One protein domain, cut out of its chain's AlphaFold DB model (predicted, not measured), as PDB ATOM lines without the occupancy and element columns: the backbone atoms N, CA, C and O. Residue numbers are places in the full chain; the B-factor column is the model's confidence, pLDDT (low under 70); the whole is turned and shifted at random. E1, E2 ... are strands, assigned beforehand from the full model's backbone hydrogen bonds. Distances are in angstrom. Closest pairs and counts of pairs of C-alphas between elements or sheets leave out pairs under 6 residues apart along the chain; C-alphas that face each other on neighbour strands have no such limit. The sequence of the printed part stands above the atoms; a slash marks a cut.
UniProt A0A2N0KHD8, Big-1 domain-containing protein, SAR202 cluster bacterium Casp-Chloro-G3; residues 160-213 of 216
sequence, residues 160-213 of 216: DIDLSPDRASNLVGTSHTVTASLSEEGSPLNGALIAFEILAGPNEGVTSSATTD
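What this domain is: This is residues 160 to 213 of the 216 residues of the protein "Big-1 domain-containing protein" of SAR202 cluster bacterium Casp-Chloro-G3 (UniProt A0A2N0KHD8). What shape? With little regular structure, antiparallel hairpins E1-E2 and E3-E4 lie loosely one over the other; residues 169 to 175 stick out. How built? All strand, E1 to E4 in order hold 21 of 54 printed residues. It is loose: radius of gyration of the C-alphas 12.8 A, spans 38, 19 and 17 A.

Where its parts are: Where is E1? It spans residues 160 to 164, 13.4 A, from C-alpha (-45.463, -33.787, -16.991). The others? E2 spans 179 to 184, 16.8 A; E3 193 to 197, 13.3 A; E4 207 to 211, 14.2 A, ending at (-46.367, -30.841, -2.097).

How they stand to each other: What pairs? N 162 of E1 and O 181 of E2, 2.9 A, and N 194 of E3 and O 210 of E4, 2.8 A, are within hydrogen-bond range. Do hairpins meet? E2 and E3 come closest at C-alphas 180 and 194, 7.6 A.

The domain as a whole: How large? The farthest C-alphas, 172 and 185, are 38.9 A apart. Any cut? The printed part has none, link E1 to E2 is long, and no pLDDT is under 70.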
ATOM      1  N   ASP A 160     -46.686 -32.997 -16.884       94.00
ATOM      2  CA  ASP A 160     -45.463 -33.787 -16.991       94.00
ATOM      3  C   ASP A 160     -44.812 -33.923 -15.616       94.00
ATOM      4  O   ASP A 160     -44.738 -32.940 -14.876       94.00
ATOM      5  N   ILE A 161     -44.389 -35.138 -15.267       95.38
ATOM      6  CA  ILE A 161     -43.760 -35.453 -13.984       95.38
ATOM      7  C   ILE A 161     -42.420 -36.138 -14.230       95.38
ATOM      8  O   ILE A 161     -42.356 -37.165 -14.901       95.38
ATOM      9  N   ASP A 162     -41.369 -35.582 -13.643       95.69
ATOM     10  CA  ASP A 162     -40.008 -36.109 -13.716       95.69
ATOM     11  C   ASP A 162     -39.494 -36.457 -12.319       95.69
ATOM     12  O   ASP A 162     -39.865 -35.809 -11.339       95.69
ATOM     13  N   LEU A 163     -38.644 -37.479 -12.212       96.25
ATOM     14  CA  LEU A 163     -38.037 -37.905 -10.953       96.25
ATOM     15  C   LEU A 163     -36.519 -37.816 -11.055       96.25
ATOM     16  O   LEU A 163     -35.905 -38.452 -11.896       96.25
ATOM     17  N   SER A 164     -35.886 -37.103 -10.126       95.25
ATOM     18  CA  SER A 164     -34.432 -36.984 -10.087       95.25
ATOM     19  C   SER A 164     -33.860 -37.336  -8.711       95.25
ATOM     20  O   SER A 164     -34.371 -36.865  -7.694       95.25
ATOM     21  N   PRO A 165     -32.772 -38.121  -8.635       96.31
ATOM     22  CA  PRO A 165     -32.125 -38.808  -9.754       96.31
ATOM     23  C   PRO A 165     -32.904 -40.061 -10.193       96.31
ATOM     24  O   PRO A 165     -33.376 -40.815  -9.345       96.31
ATOM     25  N   ASP A 166     -32.908 -40.363 -11.497       94.50
ATOM     26  CA  ASP A 166     -33.461 -41.615 -12.060       94.50
ATOM     27  C   ASP A 166     -32.826 -42.874 -11.460       94.50
ATOM     28  O   ASP A 166     -33.420 -43.952 -11.379       94.50
ATOM     29  N   ARG A 167     -31.549 -42.754 -11.083       93.94
ATOM     30  CA  ARG A 167     -30.765 -43.839 -10.511       93.94
ATOM     31  C   ARG A 167     -29.740 -43.299  -9.531       93.94
ATOM     32  O   ARG A 167     -28.960 -42.407  -9.850       93.94
ATOM     33  N   ALA A 168     -29.675 -43.933  -8.368       95.25
ATOM     34  CA  ALA A 168     -28.654 -43.680  -7.363       95.25
ATOM     35  C   ALA A 168     -28.145 -44.990  -6.748       95.25
ATOM     36  O   ALA A 168     -28.798 -46.033  -6.805       95.25
ATOM     37  N   SER A 169     -26.967 -44.924  -6.134       94.44
ATOM     38  CA  SER A 169     -26.402 -45.983  -5.297       94.44
ATOM     39  C   SER A 169     -25.971 -45.372  -3.974       94.44
ATOM     40  O   SER A 169     -25.201 -44.414  -3.971       94.44
ATOM     41  N   ASN A 170     -26.436 -45.936  -2.865       92.81
ATOM     42  CA  ASN A 170     -26.166 -45.428  -1.524       92.81
ATOM     43  C   ASN A 170     -25.668 -46.572  -0.636       92.81
ATOM     44  O   ASN A 170     -25.888 -47.747  -0.941       92.81
ATOM     45  N   LEU A 171     -25.000 -46.234   0.467       96.25
ATOM     46  CA  LEU A 171     -24.640 -47.229   1.472       96.25
ATOM     47  C   LEU A 171     -25.905 -47.741   2.177       96.25
ATOM     48  O   LEU A 171     -26.897 -47.027   2.333       96.25
ATOM     49  N   VAL A 172     -25.876 -48.993   2.629       95.19
ATOM     50  CA  VAL A 172     -26.993 -49.559   3.396       95.19
ATOM     51  C   VAL A 172     -27.147 -48.790   4.712       95.19
ATOM     52  O   VAL A 172     -26.163 -48.528   5.400       95.19
ATOM     53  N   GLY A 173     -28.387 -48.438   5.056       94.00
ATOM     54  CA  GLY A 173     -28.717 -47.690   6.273       94.00
ATOM     55  C   GLY A 173     -28.613 -46.166   6.148       94.00
ATOM     56  O   GLY A 173     -28.924 -45.473   7.112       94.00
ATOM     57  N   THR A 174     -28.215 -45.627   4.988       96.00
ATOM     58  CA  THR A 174     -28.256 -44.177   4.724       96.00
ATOM     59  C   THR A 174     -29.531 -43.776   3.989       96.00
ATOM     60  O   THR A 174     -30.034 -44.539   3.164       96.00
ATOM     61  N   SER A 175     -30.027 -42.566   4.251       92.12
ATOM     62  CA  SER A 175     -31.177 -42.005   3.539       92.12
ATOM     63  C   SER A 175     -30.847 -41.699   2.077       92.12
ATOM     64  O   SER A 175     -29.740 -41.271   1.755       92.12
ATOM     65  N   HIS A 176     -31.842 -41.862   1.210       92.56
ATOM     66  CA  HIS A 176     -31.813 -41.431  -0.182       92.56
ATOM     67  C   HIS A 176     -32.992 -40.490  -0.435       92.56
ATOM     68  O   HIS A 176     -34.103 -40.770   0.015       92.56
ATOM     69  N   THR A 177     -32.742 -39.395  -1.149       94.06
ATOM     70  CA  THR A 177     -33.764 -38.422  -1.541       94.06
ATOM     71  C   THR A 177     -33.977 -38.495  -3.046       94.06
ATOM     72  O   THR A 177     -33.005 -38.456  -3.801       94.06
ATOM     73  N   VAL A 178     -35.245 -38.562  -3.452       94.94
ATOM     74  CA  VAL A 178     -35.703 -38.370  -4.831       94.94
ATOM     75  C   VAL A 178     -36.580 -37.124  -4.845       94.94
ATOM     76  O   VAL A 178     -37.412 -36.945  -3.954       94.94
ATOM     77  N   THR A 179     -36.385 -36.277  -5.842       95.62
ATOM     78  CA  THR A 179     -37.178 -35.075  -6.087       95.62
ATOM     79  C   THR A 179     -38.093 -35.337  -7.269       95.62
ATOM     80  O   THR A 179     -37.620 -35.796  -8.306       95.62
ATOM     81  N   ALA A 180     -39.382 -35.048  -7.113       97.00
ATOM     82  CA  ALA A 180     -40.308 -35.002  -8.233       97.00
ATOM     83  C   ALA A 180     -40.477 -33.559  -8.696       97.00
ATOM     84  O   ALA A 180     -40.663 -32.689  -7.848       97.00
ATOM     85  N   SER A 181     -40.436 -33.344 -10.006       95.88
ATOM     86  CA  SER A 181     -40.739 -32.063 -10.639       95.88
ATOM     87  C   SER A 181     -42.018 -32.218 -11.453       95.88
ATOM     88  O   SER A 181     -42.073 -33.072 -12.338       95.88
ATOM     89  N   LEU A 182     -43.047 -31.423 -11.168       96.31
ATOM     90  CA  LEU A 182     -44.328 -31.430 -11.871       96.31
ATOM     91  C   LEU A 182     -44.519 -30.123 -12.638       96.31
ATOM     92  O   LEU A 182     -44.472 -29.030 -12.071       96.31
ATOM     93  N   SER A 183     -44.825 -30.235 -13.925       93.62
ATOM     94  CA  SER A 183     -45.191 -29.095 -14.763       93.62
ATOM     95  C   SER A 183     -46.574 -29.271 -15.381       93.62
ATOM     96  O   SER A 183     -47.038 -30.387 -15.608       93.62
ATOM     97  N   GLU A 184     -47.244 -28.152 -15.630       93.81
ATOM     98  CA  GLU A 184     -48.509 -28.038 -16.343       93.81
ATOM     99  C   GLU A 184     -48.313 -27.078 -17.522       93.81
ATOM    100  O   GLU A 184     -47.899 -25.934 -17.339       93.81
ATOM    101  N   GLU A 185     -48.523 -27.568 -18.745       89.88
ATOM    102  CA  GLU A 185     -48.278 -26.822 -19.993       89.88
ATOM    103  C   GLU A 185     -46.861 -26.208 -20.071       89.88
ATOM    104  O   GLU A 185     -46.649 -25.112 -20.588       89.88
ATOM    105  N   GLY A 186     -45.866 -26.924 -19.531       89.00
ATOM    106  CA  GLY A 186     -44.464 -26.494 -19.481       89.00
ATOM    107  C   GLY A 186     -44.137 -25.478 -18.377       89.00
ATOM    108  O   GLY A 186     -42.973 -25.108 -18.231       89.00
ATOM    109  N   SER A 187     -45.122 -25.047 -17.582       92.00
ATOM    110  CA  SER A 187     -44.916 -24.191 -16.407       92.00
ATOM    111  C   SER A 187     -44.892 -25.030 -15.128       92.00
ATOM    112  O   SER A 187     -45.714 -25.933 -14.996       92.00
ATOM    113  N   PRO A 188     -44.001 -24.764 -14.159       95.44
ATOM    114  CA  PRO A 188     -44.007 -25.502 -12.902       95.44
ATOM    115  C   PRO A 188     -45.342 -25.391 -12.157       95.44
ATOM    116  O   PRO A 188     -45.880 -24.292 -11.997       95.44
ATOM    117  N   LEU A 189     -45.875 -26.525 -11.697       94.75
ATOM    118  CA  LEU A 189     -47.170 -26.575 -11.022       94.75
ATOM    119  C   LEU A 189     -46.978 -26.547  -9.504       94.75
ATOM    120  O   LEU A 189     -46.665 -27.567  -8.900       94.75
ATOM    121  N   ASN A 190     -47.216 -25.393  -8.877       95.69
ATOM    122  CA  ASN A 190     -47.132 -25.214  -7.424       95.69
ATOM    123  C   ASN A 190     -48.337 -25.808  -6.674       95.69
ATOM    124  O   ASN A 190     -49.479 -25.684  -7.117       95.69
ATOM    125  N   GLY A 191     -48.102 -26.377  -5.488       93.44
ATOM    126  CA  GLY A 191     -49.173 -26.782  -4.576       93.44
ATOM    127  C   GLY A 191     -49.819 -28.136  -4.891       93.44
ATOM    128  O   GLY A 191     -50.815 -28.500  -4.264       93.44
ATOM    129  N   ALA A 192     -49.273 -28.902  -5.833       94.94
ATOM    130  CA  ALA A 192     -49.748 -30.234  -6.174       94.94
ATOM    131  C   ALA A 192     -49.194 -31.280  -5.198       94.94
ATOM    132  O   ALA A 192     -48.007 -31.289  -4.885       94.94
ATOM    133  N   LEU A 193     -50.051 -32.185  -4.719       96.06
ATOM    134  CA  LEU A 193     -49.635 -33.303  -3.874       96.06
ATOM    135  C   LEU A 193     -49.108 -34.455  -4.738       96.06
ATOM    136  O   LEU A 193     -49.848 -35.010  -5.549       96.06
ATOM    137  N   ILE A 194     -47.857 -34.843  -4.511       96.44
ATOM    138  CA  ILE A 194     -47.198 -35.989  -5.136       96.44
ATOM    139  C   ILE A 194     -47.068 -37.098  -4.097       96.44
ATOM    140  O   ILE A 194     -46.575 -36.870  -2.992       96.44
ATOM    141  N   ALA A 195     -47.510 -38.299  -4.459       96.62
ATOM    142  CA  ALA A 195     -47.312 -39.507  -3.670       96.62
ATOM    143  C   ALA A 195     -46.147 -40.317  -4.245       96.62
ATOM    144  O   ALA A 195     -46.037 -40.497  -5.455       96.62
ATOM    145  N   PHE A 196     -45.302 -40.820  -3.357       96.06
ATOM    146  CA  PHE A 196     -44.174 -41.683  -3.664       96.06
ATOM    147  C   PHE A 196     -44.446 -43.061  -3.080       96.06
ATOM    148  O   PHE A 196     -44.863 -43.172  -1.925       96.06
ATOM    149  N   GLU A 197     -44.153 -44.099  -3.852       96.56
ATOM    150  CA  GLU A 197     -44.209 -45.485  -3.409       96.56
ATOM    151  C   GLU A 197     -43.012 -46.243  -3.979       96.56
ATOM    152  O   GLU A 197     -42.715 -46.168  -5.172       96.56
ATOM    153  N   ILE A 198     -42.321 -46.985  -3.118       96.81
ATOM    154  CA  ILE A 198     -41.296 -47.927  -3.559       96.81
ATOM    155  C   ILE A 198     -41.991 -49.236  -3.933       96.81
ATOM    156  O   ILE A 198     -42.437 -49.978  -3.062       96.81
ATOM    157  N   LEU A 199     -42.055 -49.529  -5.230       96.94
ATOM    158  CA  LEU A 199     -42.820 -50.663  -5.761       96.94
ATOM    159  C   LEU A 199     -42.103 -52.018  -5.672       96.94
ATOM    160  O   LEU A 199     -42.727 -53.043  -5.917       96.94
ATOM    161  N   ALA A 200     -40.794 -52.042  -5.399       96.50
ATOM    162  CA  ALA A 200     -40.019 -53.281  -5.347       96.50
ATOM    163  C   ALA A 200     -38.693 -53.132  -4.584       96.50
ATOM    164  O   ALA A 200     -38.112 -52.048  -4.501       96.50
ATOM    165  N   GLY A 201     -38.162 -54.264  -4.113       95.69
ATOM    166  CA  GLY A 201     -36.828 -54.374  -3.521       95.69
ATOM    167  C   GLY A 201     -36.824 -54.325  -1.988       95.69
ATOM    168  O   GLY A 201     -37.869 -54.440  -1.358       95.69
ATOM    169  N   PRO A 202     -35.651 -54.160  -1.348       95.25
ATOM    170  CA  PRO A 202     -35.518 -54.269   0.112       95.25
ATOM    171  C   PRO A 202     -36.356 -53.273   0.932       95.25
ATOM    172  O   PRO A 202     -36.562 -53.501   2.119       95.25
ATOM    173  N   ASN A 203     -36.815 -52.184   0.304       93.69
ATOM    174  CA  ASN A 203     -37.640 -51.134   0.909       93.69
ATOM    175  C   ASN A 203     -39.042 -51.051   0.266       93.69
ATOM    176  O   ASN A 203     -39.665 -49.991   0.304       93.69
ATOM    177  N   GLU A 204     -39.509 -52.121  -0.384       97.44
ATOM    178  CA  GLU A 204     -40.839 -52.189  -1.001       97.44
ATOM    179  C   GLU A 204     -41.958 -51.812  -0.016       97.44
ATOM    180  O   GLU A 204     -41.921 -52.163   1.164       97.44
ATOM    181  N   GLY A 205     -42.954 -51.077  -0.512       94.94
ATOM    182  CA  GLY A 205     -44.122 -50.639   0.249       94.94
ATOM    183  C   GLY A 205     -43.896 -49.401   1.119       94.94
ATOM    184  O   GLY A 205     -44.827 -48.947   1.783       94.94
ATOM    185  N   VAL A 206     -42.692 -48.817   1.129       96.31
ATOM    186  CA  VAL A 206     -42.478 -47.504   1.751       96.31
ATOM    187  C   VAL A 206     -43.187 -46.439   0.917       96.31
ATOM    188  O   VAL A 206     -42.904 -46.279  -0.271       96.31
ATOM    189  N   THR A 207     -44.076 -45.687   1.566       96.44
ATOM    190  CA  THR A 207     -44.826 -44.586   0.954       96.44
ATOM    191  C   THR A 207     -44.495 -43.250   1.604       96.44
ATOM    192  O   THR A 207     -44.304 -43.179   2.820       96.44
ATOM    193  N   SER A 208     -44.512 -42.179   0.820       96.06
ATOM    194  CA  SER A 208     -44.424 -40.800   1.310       96.06
ATOM    195  C   SER A 208     -45.250 -39.872   0.423       96.06
ATOM    196  O   SER A 208     -45.692 -40.263  -0.654       96.06
ATOM    197  N   SER A 209     -45.455 -38.632   0.851       95.75
ATOM    198  CA  SER A 209     -46.065 -37.603   0.015       95.75
ATOM    199  C   SER A 209     -45.431 -36.245   0.264       95.75
ATOM    200  O   SER A 209     -45.102 -35.926   1.407       95.75
ATOM    201  N   ALA A 210     -45.318 -35.435  -0.781       95.44
ATOM    202  CA  ALA A 210     -44.838 -34.061  -0.703       95.44
ATOM    203  C   ALA A 210     -45.683 -33.148  -1.593       95.44
ATOM    204  O   ALA A 210     -46.320 -33.609  -2.538       95.44
ATOM    205  N   THR A 211     -45.699 -31.856  -1.279       96.31
ATOM    206  CA  THR A 211     -46.367 -30.841  -2.097       96.31
ATOM    207  C   THR A 211     -45.322 -30.070  -2.890       96.31
ATOM    208  O   THR A 211     -44.314 -29.669  -2.310       96.31
ATOM    209  N   THR A 212     -45.564 -29.868  -4.183       96.25
ATOM    210  CA  THR A 212     -44.681 -29.103  -5.074       96.25
ATOM    211  C   THR A 212     -44.548 -27.653  -4.625       96.25
ATOM    212  O   THR A 212     -45.516 -27.031  -4.164       96.25
ATOM    213  N   ASP A 213     -43.341 -27.105  -4.750       95.44
ATOM    214  CA  ASP A 213     -43.055 -25.718  -4.390       95.44
ATOM    215  C   ASP A 213     -43.188 -24.802  -5.618       95.44
ATOM    216  O   ASP A 213     -43.863 -25.142  -6.589       95.44
TER     217      ASP A 213